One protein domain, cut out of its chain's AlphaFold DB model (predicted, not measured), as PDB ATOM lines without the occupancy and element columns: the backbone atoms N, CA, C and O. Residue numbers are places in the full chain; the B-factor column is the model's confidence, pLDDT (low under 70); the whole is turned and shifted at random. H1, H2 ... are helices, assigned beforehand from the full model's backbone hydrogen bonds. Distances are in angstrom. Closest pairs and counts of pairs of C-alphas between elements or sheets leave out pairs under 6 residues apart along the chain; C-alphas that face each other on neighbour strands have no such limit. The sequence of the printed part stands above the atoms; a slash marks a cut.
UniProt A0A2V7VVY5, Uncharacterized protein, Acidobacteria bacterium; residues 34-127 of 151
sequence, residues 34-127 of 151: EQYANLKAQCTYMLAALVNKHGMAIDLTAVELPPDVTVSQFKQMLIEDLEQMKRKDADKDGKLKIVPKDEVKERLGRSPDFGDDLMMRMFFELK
ATOM      1  N   GLU A  34     152.536 187.240  82.332       86.75
ATOM      2  CA  GLU A  34     151.125 187.203  81.934       86.75
ATOM      3  C   GLU A  34     150.239 186.494  82.959       86.75
ATOM      4  O   GLU A  34     149.038 186.779  83.027       86.75
ATOM      5  N   GLN A  35     150.822 185.596  83.759       90.44
ATOM      6  CA  GLN A  35     150.100 184.880  84.801       90.44
ATOM      7  C   GLN A  35     149.733 185.790  85.968       90.44
ATOM      8  O   GLN A  35     148.761 185.501  86.653       90.44
ATOM      9  N   TYR A  36     150.438 186.898  86.195       92.25
ATOM     10  CA  TYR A  36     150.170 187.800  87.313       92.25
ATOM     11  C   TYR A  36     149.209 188.924  86.927       92.25
ATOM     12  O   TYR A  36     149.241 189.465  85.820       92.25
ATOM     13  N   ALA A  37     148.335 189.310  87.856       94.12
ATOM     14  CA  ALA A  37     147.392 190.401  87.627       94.12
ATOM     15  C   ALA A  37     148.071 191.779  87.575       94.12
ATOM     16  O   ALA A  37     147.655 192.629  86.793       94.12
ATOM     17  N   ASN A  38     149.095 191.996  88.403       93.75
ATOM     18  CA  ASN A  38     149.854 193.240  88.515       93.75
ATOM     19  C   ASN A  38     151.228 192.984  89.164       93.75
ATOM     20  O   ASN A  38     151.516 191.876  89.629       93.75
ATOM     21  N   LEU A  39     152.068 194.018  89.198       92.81
ATOM     22  CA  LEU A  39     153.409 193.978  89.778       92.81
ATOM     23  C   LEU A  39     153.391 193.592  91.263       92.81
ATOM     24  O   LEU A  39     154.228 192.801  91.692       92.81
ATOM     25  N   LYS A  40     152.415 194.087  92.041       93.00
ATOM     26  CA  LYS A  40     152.274 193.704  93.455       93.00
ATOM     27  C   LYS A  40     152.094 192.194  93.604       93.00
ATOM     28  O   LYS A  40     152.804 191.579  94.389       93.00
ATOM     29  N   ALA A  41     151.186 191.597  92.829       93.75
ATOM     30  CA  ALA A  41     150.969 190.156  92.848       93.75
ATOM     31  C   ALA A  41     152.264 189.409  92.506       93.75
ATOM     32  O   ALA A  41     152.672 188.540  93.270       93.75
ATOM     33  N   GLN A  42     152.947 189.788  91.423       93.00
ATOM     34  CA  GLN A  42     154.215 189.166  91.035       93.00
ATOM     35  C   GLN A  42     155.238 189.172  92.182       93.00
ATOM     36  O   GLN A  42     155.724 188.112  92.573       93.00
ATOM     37  N   CYS A  43     155.506 190.336  92.778       92.94
ATOM     38  CA  CYS A  43     156.457 190.463  93.882       92.94
ATOM     39  C   CYS A  43     156.044 189.652  95.123       92.94
ATOM     40  O   CYS A  43     156.897 189.028  95.750       92.94
ATOM     41  N   THR A  44     154.753 189.595  95.466       93.94
ATOM     42  CA  THR A  44     154.273 188.780  96.596       93.94
ATOM     43  C   THR A  44     154.481 187.284  96.357       93.94
ATOM     44  O   THR A  44     154.923 186.577  97.261       93.94
ATOM     45  N   TYR A  45     154.207 186.786  95.150       92.31
ATOM     46  CA  TYR A  45     154.440 185.377  94.819       92.31
ATOM     47  C   TYR A  45     155.931 185.020  94.830       92.31
ATOM     48  O   TYR A  45     156.293 183.948  95.314       92.31
ATOM     49  N   MET A  46     156.799 185.925  94.368       90.44
ATOM     50  CA  MET A  46     158.253 185.749  94.467       90.44
ATOM     51  C   MET A  46     158.722 185.686  95.924       90.44
ATOM     52  O   MET A  46     159.515 184.809  96.272       90.44
ATOM     53  N   LEU A  47     158.205 186.572  96.784       91.38
ATOM     54  CA  LEU A  47     158.500 186.549  98.217       91.38
ATOM     55  C   LEU A  47     158.085 185.207  98.832       91.38
ATOM     56  O   LEU A  47     158.894 184.566  99.499       91.38
ATOM     57  N   ALA A  48     156.861 184.746  98.557       90.38
ATOM     58  CA  ALA A  48     156.365 183.466  99.056       90.38
ATOM     59  C   ALA A  48     157.240 182.286  98.595       90.38
ATOM     60  O   ALA A  48     157.573 181.412  99.395       90.38
ATOM     61  N   ALA A  49     157.669 182.272  97.328       88.56
ATOM     62  CA  ALA A  49     158.560 181.240  96.802       88.56
ATOM     63  C   ALA A  49     159.926 181.229  97.512       88.56
ATOM     64  O   ALA A  49     160.431 180.156  97.843       88.56
ATOM     65  N   LEU A  50     160.514 182.399  97.783       88.19
ATOM     66  CA  LEU A  50     161.784 182.508  98.509       88.19
ATOM     67  C   LEU A  50     161.660 182.090  99.974       88.19
ATOM     68  O   LEU A  50     162.522 181.364 100.463       88.19
ATOM     69  N   VAL A  51     160.591 182.504 100.658       88.25
ATOM     70  CA  VAL A  51     160.323 182.117 102.051       88.25
ATOM     71  C   VAL A  51     160.162 180.600 102.164       88.25
ATOM     72  O   VAL A  51     160.816 179.981 102.999       88.25
ATOM     73  N   ASN A  52     159.386 179.982 101.269       88.06
ATOM     74  CA  ASN A  52     159.184 178.527 101.248       88.06
ATOM     75  C   ASN A  52     160.472 177.742 100.950       88.06
ATOM     76  O   ASN A  52     160.613 176.601 101.378       88.06
ATOM     77  N   LYS A  53     161.419 178.346 100.223       89.69
ATOM     78  CA  LYS A  53     162.749 177.778  99.949       89.69
ATOM     79  C   LYS A  53     163.782 178.111 101.037       89.69
ATOM     80  O   LYS A  53     164.952 177.788 100.858       89.69
ATOM     81  N   HIS A  54     163.388 178.779 102.126       88.19
ATOM     82  CA  HIS A  54     164.297 179.316 103.147       88.19
ATOM     83  C   HIS A  54     165.424 180.200 102.569       88.19
ATOM     84  O   HIS A  54     166.514 180.288 103.127       88.19
ATOM     85  N   GLY A  55     165.162 180.876 101.445       86.44
ATOM     86  CA  GLY A  55     166.126 181.735 100.749       86.44
ATOM     87  C   GLY A  55     166.229 183.156 101.312       86.44
ATOM     88  O   GLY A  55     166.974 183.971 100.775       86.44
ATOM     89  N   MET A  56     165.466 183.471 102.361       86.06
ATOM     90  CA  MET A  56     165.459 184.763 103.044       86.06
ATOM     91  C   MET A  56     165.325 184.550 104.555       86.06
ATOM     92  O   MET A  56     164.561 183.694 105.001       86.06
ATOM     93  N   ALA A  57     166.031 185.369 105.331       87.81
ATOM     94  CA  ALA A  57     165.877 185.485 106.773       87.81
ATOM     95  C   ALA A  57     165.915 186.964 107.172       87.81
ATOM     96  O   ALA A  57     166.493 187.790 106.463       87.81
ATOM     97  N   ILE A  58     165.300 187.284 108.307       86.62
ATOM     98  CA  ILE A  58     165.297 188.627 108.884       86.62
ATOM     99  C   ILE A  58     166.038 188.543 110.209       86.62
ATOM    100  O   ILE A  58     165.617 187.821 111.115       86.62
ATOM    101  N   ASP A  59     167.151 189.263 110.302       89.06
ATOM    102  CA  ASP A  59     167.912 189.374 111.537       89.06
ATOM    103  C   ASP A  59     167.277 190.433 112.438       89.06
ATOM    104  O   ASP A  59     167.442 191.633 112.237       89.06
ATOM    105  N   LEU A  60     166.536 189.966 113.441       85.69
ATOM    106  CA  LEU A  60     165.850 190.826 114.401       85.69
ATOM    107  C   LEU A  60     166.801 191.504 115.399       85.69
ATOM    108  O   LEU A  60     166.364 192.388 116.128       85.69
ATOM    109  N   THR A  61     168.077 191.108 115.453       83.81
ATOM    110  CA  THR A  61     169.069 191.736 116.341       83.81
ATOM    111  C   THR A  61     169.638 193.032 115.768       83.81
ATOM    112  O   THR A  61     170.128 193.869 116.521       83.81
ATOM    113  N   ALA A  62     169.525 193.221 114.451       83.62
ATOM    114  CA  ALA A  62     170.030 194.382 113.726       83.62
ATOM    115  C   ALA A  62     168.950 195.443 113.432       83.62
ATOM    116  O   ALA A  62     169.213 196.405 112.711       83.62
ATOM    117  N   VAL A  63     167.725 195.264 113.939       82.19
ATOM    118  CA  VAL A  63     166.602 196.172 113.667       82.19
ATOM    119  C   VAL A  63     166.595 197.318 114.676       82.19
ATOM    120  O   VAL A  63     166.505 197.094 115.882       82.19
ATOM    121  N   GLU A  64     166.626 198.553 114.178       87.06
ATOM    122  CA  GLU A  64     166.341 199.738 114.986       87.06
ATOM    123  C   GLU A  64     164.827 199.851 115.191       87.06
ATOM    124  O   GLU A  64     164.069 200.069 114.244       87.06
ATOM    125  N   LEU A  65     164.380 199.661 116.432       85.38
ATOM    126  CA  LEU A  65     162.970 199.734 116.802       85.38
ATOM    127  C   LEU A  65     162.673 201.021 117.577       85.38
ATOM    128  O   LEU A  65     163.537 201.511 118.311       85.38
ATOM    129  N   PRO A  66     161.445 201.558 117.460       88.12
ATOM    130  CA  PRO A  66     160.974 202.610 118.346       88.12
ATOM    131  C   PRO A  66     161.127 202.215 119.827       88.12
ATOM    132  O   PRO A  66     160.982 201.033 120.153       88.12
ATOM    133  N   PRO A  67     161.373 203.176 120.740       88.75
ATOM    134  CA  PRO A  67     161.617 202.887 122.158       88.75
ATOM    135  C   PRO A  67     160.486 202.116 122.857       88.75
ATOM    136  O   PRO A  67     160.712 201.458 123.870       88.75
ATOM    137  N   ASP A  68     159.269 202.227 122.337       91.88
ATOM    138  CA  ASP A  68     158.038 201.632 122.845       91.88
ATOM    139  C   ASP A  68     157.691 200.275 122.204       91.88
ATOM    140  O   ASP A  68     156.721 199.636 122.613       91.88
ATOM    141  N   VAL A  69     158.486 199.801 121.236       89.31
ATOM    142  CA  VAL A  69     158.243 198.542 120.522       89.31
ATOM    143  C   VAL A  69     159.312 197.515 120.871       89.31
ATOM    144  O   VAL A  69     160.493 197.658 120.563       89.31
ATOM    145  N   THR A  70     158.885 196.408 121.469       92.62
ATOM    146  CA  THR A  70     159.767 195.266 121.728       92.62
ATOM    147  C   THR A  70     159.998 194.431 120.469       92.62
ATOM    148  O   THR A  70     159.132 194.325 119.598       92.62
ATOM    149  N   VAL A  71     161.129 193.719 120.417       91.44
ATOM    150  CA  VAL A  71     161.436 192.763 119.334       91.44
ATOM    151  C   VAL A  71     160.333 191.710 119.169       91.44
ATOM    152  O   VAL A  71     159.998 191.332 118.049       91.44
ATOM    153  N   SER A  72     159.724 191.253 120.268       92.50
ATOM    154  CA  SER A  72     158.622 190.286 120.211       92.50
ATOM    155  C   SER A  72     157.361 190.877 119.580       92.50
ATOM    156  O   SER A  72     156.722 190.205 118.774       92.50
ATOM    157  N   GLN A  73     157.006 192.122 119.914       92.75
ATOM    158  CA  GLN A  73     155.869 192.815 119.295       92.75
ATOM    159  C   GLN A  73     156.122 193.055 117.808       92.75
ATOM    160  O   GLN A  73     155.251 192.781 116.990       92.75
ATOM    161  N   PHE A  74     157.329 193.491 117.446       91.94
ATOM    162  CA  PHE A  74     157.715 193.660 116.050       91.94
ATOM    163  C   PHE A  74     157.630 192.348 115.263       91.94
ATOM    164  O   PHE A  74     157.008 192.298 114.205       91.94
ATOM    165  N   LYS A  75     158.171 191.256 115.817       93.06
ATOM    166  CA  LYS A  75     158.061 189.919 115.222       93.06
ATOM    167  C   LYS A  75     156.602 189.507 115.021       93.06
ATOM    168  O   LYS A  75     156.273 188.962 113.973       93.06
ATOM    169  N   GLN A  76     155.742 189.760 116.003       94.06
ATOM    170  CA  GLN A  76     154.322 189.433 115.917       94.06
ATOM    171  C   GLN A  76     153.622 190.241 114.815       94.06
ATOM    172  O   GLN A  76     152.938 189.652 113.983       94.06
ATOM    173  N   MET A  77     153.866 191.554 114.737       92.75
ATOM    174  CA  MET A  77     153.321 192.403 113.669       92.75
ATOM    175  C   MET A  77     153.768 191.938 112.279       92.75
ATOM    176  O   MET A  77     152.976 191.929 111.339       92.75
ATOM    177  N   LEU A  78     155.027 191.519 112.155       92.81
ATOM    178  CA  LEU A  78     155.573 190.994 110.911       92.81
ATOM    179  C   LEU A  78     154.897 189.680 110.492       92.81
ATOM    180  O   LEU A  78     154.566 189.503 109.321       92.81
ATOM    181  N   ILE A  79     154.688 188.763 111.441       93.31
ATOM    182  CA  ILE A  79     153.988 187.495 111.193       93.31
ATOM    183  C   ILE A  79     152.551 187.773 110.747       93.31
ATOM    184  O   ILE A  79     152.131 187.246 109.723       93.31
ATOM    185  N   GLU A  80     151.832 188.643 111.457       94.75
ATOM    186  CA  GLU A  80     150.461 189.034 111.109       94.75
ATOM    187  C   GLU A  80     150.364 189.615 109.694       94.75
ATOM    188  O   GLU A  80     149.456 189.263 108.943       94.75
ATOM    189  N   ASP A  81     151.313 190.470 109.300       94.06
ATOM    190  CA  ASP A  81     151.353 191.054 107.956       94.06
ATOM    191  C   ASP A  81     151.557 189.983 106.882       94.06
ATOM    192  O   ASP A  81     150.838 189.949 105.878       94.06
ATOM    193  N   LEU A  82     152.532 189.094 107.097       92.06
ATOM    194  CA  LEU A  82     152.866 188.018 106.166       92.06
ATOM    195  C   LEU A  82     151.734 186.993 106.047       92.06
ATOM    196  O   LEU A  82     151.453 186.516 104.947       92.06
ATOM    197  N   GLU A  83     151.025 186.699 107.137       92.69
ATOM    198  CA  GLU A  83     149.868 185.805 107.125       92.69
ATOM    199  C   GLU A  83     148.735 186.323 106.240       92.69
ATOM    200  O   GLU A  83     147.994 185.522 105.667       92.69
ATOM    201  N   GLN A  84     148.584 187.641 106.080       90.69
ATOM    202  CA  GLN A  84     147.537 188.218 105.232       90.69
ATOM    203  C   GLN A  84     147.881 188.226 103.736       90.69
ATOM    204  O   GLN A  84     146.998 188.485 102.913       90.69
ATOM    205  N   MET A  85     149.115 187.884 103.348       90.25
ATOM    206  CA  MET A  85     149.538 187.785 101.945       90.25
ATOM    207  C   MET A  85     149.018 186.515 101.263       90.25
ATOM    208  O   MET A  85     149.769 185.625 100.868       90.25
ATOM    209  N   LYS A  86     147.698 186.424 101.110       90.25
ATOM    210  CA  LYS A  86     147.021 185.256 100.538       90.25
ATOM    211  C   LYS A  86     146.604 185.499  99.090       90.25
ATOM    212  O   LYS A  86     146.374 186.636  98.667       90.25
ATOM    213  N   ARG A  87     146.454 184.407  98.331       90.88
ATOM    214  CA  ARG A  87     145.842 184.428  96.995       90.88
ATOM    215  C   ARG A  87     144.386 184.889  97.100       90.88
ATOM    216  O   ARG A  87     143.659 184.444  97.985       90.88
ATOM    217  N   LYS A  88     143.955 185.740  96.170       90.81
ATOM    218  CA  LYS A  88     142.548 186.127  95.999       90.81
ATOM    219  C   LYS A  88     141.906 185.301  94.888       90.81
ATOM    220  O   LYS A  88     142.558 185.055  93.875       90.81
ATOM    221  N   ASP A  89     140.643 184.912  95.079       86.19
ATOM    222  CA  ASP A  89     139.865 184.109  94.124       86.19
ATOM    223  C   ASP A  89     140.591 182.807  93.716       86.19
ATOM    224  O   ASP A  89     140.811 182.554  92.532       86.19
ATOM    225  N   ALA A  90     141.016 181.993  94.691       77.69
ATOM    226  CA  ALA A  90     141.803 180.782  94.425       77.69
ATOM    227  C   ALA A  90     141.087 179.769  93.511       77.69
ATOM    228  O   ALA A  90     141.758 179.086  92.739       77.69
ATOM    229  N   ASP A  91     139.754 179.748  93.555       76.56
ATOM    230  CA  ASP A  91     138.898 178.805  92.825       76.56
ATOM    231  C   ASP A  91     138.561 179.253  91.394       76.56
ATOM    232  O   ASP A  91     137.865 178.546  90.669       76.56
ATOM    233  N   LYS A  92     139.005 180.446  90.978       81.62
ATOM    234  CA  LYS A  92     138.755 180.960  89.628       81.62
ATOM    235  C   LYS A  92     139.981 180.764  88.749       81.62
ATOM    236  O   LYS A  92     141.078 181.217  89.090       81.62
ATOM    237  N   ASP A  93     139.760 180.187  87.574       76.06
ATOM    238  CA  ASP A  93     140.745 180.200  86.500       76.06
ATOM    239  C   ASP A  93     140.945 181.635  86.009       76.06
ATOM    240  O   ASP A  93     140.020 182.331  85.584       76.06
ATOM    241  N   GLY A  94     142.176 182.116  86.130       86.56
ATOM    242  CA  GLY A  94     142.531 183.480  85.787       86.56
ATOM    243  C   GLY A  94     143.915 183.851  86.288       86.56
ATOM    244  O   GLY A  94     144.654 183.029  86.831       86.56
ATOM    245  N   LYS A  95     144.264 185.125  86.107       90.31
ATOM    246  CA  LYS A  95     145.542 185.657  86.578       90.31
ATOM    247  C   LYS A  95     145.672 185.513  88.096       90.31
ATOM    248  O   LYS A  95     144.717 185.768  88.830       90.31
ATOM    249  N   LEU A  96     146.876 185.184  88.549       91.62
ATOM    250  CA  LEU A  96     147.303 185.167  89.937       91.62
ATOM    251  C   LEU A  96     147.101 186.550  90.560       91.62
ATOM    252  O   LEU A  96     147.644 187.562  90.102       91.62
ATOM    253  N   LYS A  97     146.290 186.577  91.615       93.38
ATOM    254  CA  LYS A  97     145.899 187.767  92.370       93.38
ATOM    255  C   LYS A  97     146.167 187.533  93.843       93.38
ATOM    256  O   LYS A  97     146.089 186.406  94.325       93.38
ATOM    257  N   ILE A  98     146.389 188.620  94.562       94.25
ATOM    258  CA  ILE A  98     146.519 188.626  96.017       94.25
ATOM    259  C   ILE A  98     145.381 189.431  96.644       94.25
ATOM    260  O   ILE A  98     144.733 190.235  95.963       94.25
ATOM    261  N   VAL A  99     145.140 189.218  97.935       92.75
ATOM    262  CA  VAL A  99     144.199 190.033  98.711       92.75
ATOM    263  C   VAL A  99     144.642 191.511  98.657       92.75
ATOM    264  O   VAL A  99     145.821 191.807  98.877       92.75
ATOM    265  N   PRO A 100     143.751 192.457  98.301       90.31
ATOM    266  CA  PRO A 100     144.093 193.871  98.203       90.31
ATOM    267  C   PRO A 100     144.386 194.477  99.578       90.31
ATOM    268  O   PRO A 100     143.874 194.022 100.597       90.31
ATOM    269  N   LYS A 101     145.177 195.556  99.586       85.94
ATOM    270  CA  LYS A 101     145.615 196.239 100.815       85.94
ATOM    271  C   LYS A 101     144.442 196.699 101.685       85.94
ATOM    272  O   LYS A 101     144.531 196.579 102.898       85.94
ATOM    273  N   ASP A 102     143.361 197.176 101.075       90.38
ATOM    274  CA  ASP A 102     142.190 197.668 101.811       90.38
ATOM    275  C   ASP A 102     141.515 196.544 102.613       90.38
ATOM    276  O   ASP A 102     141.256 196.703 103.800       90.38
ATOM    277  N   GLU A 103     141.362 195.363 102.008       92.38
ATOM    278  CA  GLU A 103     140.799 194.174 102.663       92.38
ATOM    279  C   GLU A 103     141.732 193.640 103.766       92.38
ATOM    280  O   GLU A 103     141.276 193.221 104.828       92.38
ATOM    281  N   VAL A 104     143.055 193.693 103.559       91.88
ATOM    282  CA  VAL A 104     144.028 193.358 104.615       91.88
ATOM    283  C   VAL A 104     143.946 194.353 105.777       91.88
ATOM    284  O   VAL A 104     143.970 193.948 106.937       91.88
ATOM    285  N   LYS A 105     143.802 195.646 105.477       92.50
ATOM    286  CA  LYS A 105     143.692 196.708 106.481       92.50
ATOM    287  C   LYS A 105     142.430 196.568 107.325       92.50
ATOM    288  O   LYS A 105     142.496 196.755 108.535       92.50
ATOM    289  N   GLU A 106     141.306 196.212 106.710       93.31
ATOM    290  CA  GLU A 106     140.063 195.913 107.428       93.31
ATOM    291  C   GLU A 106     140.226 194.727 108.387       93.31
ATOM    292  O   GLU A 106     139.712 194.768 109.502       93.31
ATOM    293  N   ARG A 107     140.984 193.694 107.994       91.75
ATOM    294  CA  ARG A 107     141.236 192.508 108.832       91.75
ATOM    295  C   ARG A 107     142.180 192.775 109.998       91.75
ATOM    296  O   ARG A 107     141.945 192.264 111.087       91.75
ATOM    297  N   LEU A 108     143.253 193.528 109.764       90.56
ATOM    298  CA  LEU A 108     144.278 193.800 110.777       90.56
ATOM    299  C   LEU A 108     143.952 195.021 111.649       90.56
ATOM    300  O   LEU A 108     144.591 195.223 112.677       90.56
ATOM    301  N   GLY A 109     143.030 195.890 111.222       92.19
ATOM    302  CA  GLY A 109     142.799 197.199 111.846       92.19
ATOM    303  C   GLY A 109     143.945 198.202 111.637       92.19
ATOM    304  O   GLY A 109     143.866 199.344 112.086       92.19
ATOM    305  N   ARG A 110     145.004 197.801 110.924       91.81
ATOM    306  CA  ARG A 110     146.176 198.604 110.561       91.81
ATOM    307  C   ARG A 110     146.667 198.224 109.169       91.81
ATOM    308  O   ARG A 110     146.287 197.197 108.618       91.81
ATOM    309  N   SER A 111     147.507 199.068 108.585       88.94
ATOM    310  CA  SER A 111     148.142 198.772 107.303       88.94
ATOM    311  C   SER A 111     149.246 197.706 107.471       88.94
ATOM    312  O   SER A 111     149.960 197.753 108.477       88.94
ATOM    313  N   PRO A 112     149.398 196.754 106.529       90.81
ATOM    314  CA  PRO A 112     150.431 195.717 106.576       90.81
ATOM    315  C   PRO A 112     151.765 196.230 106.004       90.81
ATOM    316  O   PRO A 112     152.260 195.726 104.992       90.81
ATOM    317  N   ASP A 113     152.296 197.313 106.567       88.88
ATOM    318  CA  ASP A 113     153.418 198.028 105.953       88.88
ATOM    319  C   ASP A 113     154.717 197.207 105.971       88.88
ATOM    320  O   ASP A 113     155.419 197.175 104.962       88.88
ATOM    321  N   PHE A 114     154.984 196.432 107.030       90.44
ATOM    322  CA  PHE A 114     156.181 195.582 107.096       90.44
ATOM    323  C   PHE A 114     156.145 194.465 106.052       90.44
ATOM    324  O   PHE A 114     157.158 194.112 105.444       90.44
ATOM    325  N   GLY A 115     154.954 193.916 105.815       90.56
ATOM    326  CA  GLY A 115     154.737 192.974 104.730       90.56
ATOM    327  C   GLY A 115     154.947 193.614 103.353       90.56
ATOM    328  O   GLY A 115     155.660 193.064 102.508       90.56
ATOM    329  N   ASP A 116     154.334 194.776 103.112       89.88
ATOM    330  CA  ASP A 116     154.494 195.497 101.847       89.88
ATOM    331  C   ASP A 116     155.982 195.819 101.577       89.88
ATOM    332  O   ASP A 116     156.421 195.683 100.435       89.88
ATOM    333  N   ASP A 117     156.783 196.134 102.598       90.56
ATOM    334  CA  ASP A 117     158.224 196.387 102.462       90.56
ATOM    335  C   ASP A 117     159.009 195.155 101.987       90.56
ATOM    336  O   ASP A 117     159.784 195.227 101.026       90.56
ATOM    337  N   LEU A 118     158.775 193.993 102.605       91.56
ATOM    338  CA  LEU A 118     159.405 192.734 102.186       91.56
ATOM    339  C   LEU A 118     159.007 192.341 100.761       91.56
ATOM    340  O   LEU A 118     159.825 191.834  99.990       91.56
ATOM    341  N   MET A 119     157.756 192.602 100.391       92.50
ATOM    342  CA  MET A 119     157.272 192.391  99.032       92.50
ATOM    343  C   MET A 119     157.956 193.348  98.051       92.50
ATOM    344  O   MET A 119     158.460 192.905  97.019       92.50
ATOM    345  N   MET A 120     158.059 194.637  98.380       91.19
ATOM    346  CA  MET A 120     158.736 195.622  97.534       91.19
ATOM    347  C   MET A 120     160.227 195.319  97.373       91.19
ATOM    348  O   MET A 120     160.777 195.572  96.303       91.19
ATOM    349  N   ARG A 121     160.895 194.690  98.350       90.19
ATOM    350  CA  ARG A 121     162.281 194.211  98.186       90.19
ATOM    351  C   ARG A 121     162.433 193.254  96.994       90.19
ATOM    352  O   ARG A 121     163.497 193.245  96.368       90.19
ATOM    353  N   MET A 122     161.399 192.494  96.629       89.06
ATOM    354  CA  MET A 122     161.424 191.609  95.452       89.06
ATOM    355  C   MET A 122     161.468 192.373  94.131       89.06
ATOM    356  O   MET A 122     161.913 191.830  93.123       89.06
ATOM    357  N   PHE A 123     161.087 193.649  94.121       89.19
ATOM    358  CA  PHE A 123     161.180 194.492  92.935       89.19
ATOM    359  C   PHE A 123     162.610 194.572  92.378       89.19
ATOM    360  O   PHE A 123     162.808 194.542  91.164       89.19
ATOM    361  N   PHE A 124     163.616 194.606  93.255       86.69
ATOM    362  CA  PHE A 124     165.026 194.657  92.858       86.69
ATOM    363  C   PHE A 124     165.543 193.343  92.263       86.69
ATOM    364  O   PHE A 124     166.552 193.347  91.562       86.69
ATOM    365  N   GLU A 125     164.840 192.230  92.490       83.38
ATOM    366  CA  GLU A 125     165.126 190.958  91.819       83.38
ATOM    367  C   GLU A 125     164.642 190.975  90.357       83.38
ATOM    368  O   GLU A 125     165.233 190.316  89.507       83.38
ATOM    369  N   LEU A 126     163.587 191.745  90.051       80.12
ATOM    370  CA  LEU A 126     163.024 191.898  88.699       80.12
ATOM    371  C   LEU A 126     163.737 192.987  87.889       80.12
ATOM    372  O   LEU A 126     164.021 192.829  86.696       80.12
ATOM    373  N   LYS A 127     164.027 194.114  88.541       74.19
ATOM    374  CA  LYS A 127     164.748 195.247  87.968       74.19
ATOM    375  C   LYS A 127     166.125 195.322  88.630       74.19
ATOM    376  O   LYS A 127     166.270 196.057  89.609       74.19
TER     377      LYS A 127
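Overview. This is residues 34 to 127 of the 151 residues of an uncharacterized protein of Acidobacteria bacterium (UniProt A0A2V7VVY5). A short helix, H4, sits in the middle and bridges two longer helices, H1 and H2, which stay apart from each other: it packs across H1 about perpendicular to it, and near its beginning, at Gly 115, it makes a steep corner with residues 77 to 82 of H2. Small H3 lies off near H2, small H5 follows H4 near H1, and two long loops, residues 53 to 70 and 84 to 100, reach to opposite ends of the longest axis. The printed part has 94 residues with five named helices, H1 to H5 in chain order, and no named strand; its class is all helix. It is compact, with a radius of gyration of the C-alphas of 14.3 A, yet elongated, spanning 46 by 30 by 21 A.

Arrangement. H1, residues 39 to 52, touches H4, residues 113 to 121, about perpendicular at 90 degrees; the closest C-alphas, of Thr 44 and Met 119, are 5.3 A apart. H2, residues 71 to 83, touches H4 with residues 77 to 82 alone, at a steep tilt of 69 degrees, only just short of perpendicular, the same way; the closest C-alphas, of Asp 81 and Gly 115, are 5.1 A apart. H3, residues 101 to 108, is close to H2 but not clearly touching, with the closest C-alphas, of Glu 80 and Leu 108, 7.8 A apart. H5, residues 123 to 126, is close to H1 but not clearly touching, with the closest C-alphas, of Cys 43 and Phe 123, 6.3 A apart. H4 and H5 meet only through their link. H1, H2, H3 and H4 have every O i to N i+4 pair within hydrogen-bond range; H5 is too short for one.

Along the chain. H1 runs 20.1 A from C-alpha 39 at (153.409, 193.978, 89.778), H2 18.2 A, H3 10.3 A, H4 12.4 A, and H5 5.3 A to C-alpha 126 at (163.024, 191.898, 88.699).

Size, cuts and confidence. The C-alphas farthest apart, of Pro 67 and Asp 93, are 47.1 A apart. The links H1 to H2 and H2 to H3 are long; H3 to H4 and H4 to H5 are tight. The printed part has no cut, and no printed residue is under 70 in pLDDT.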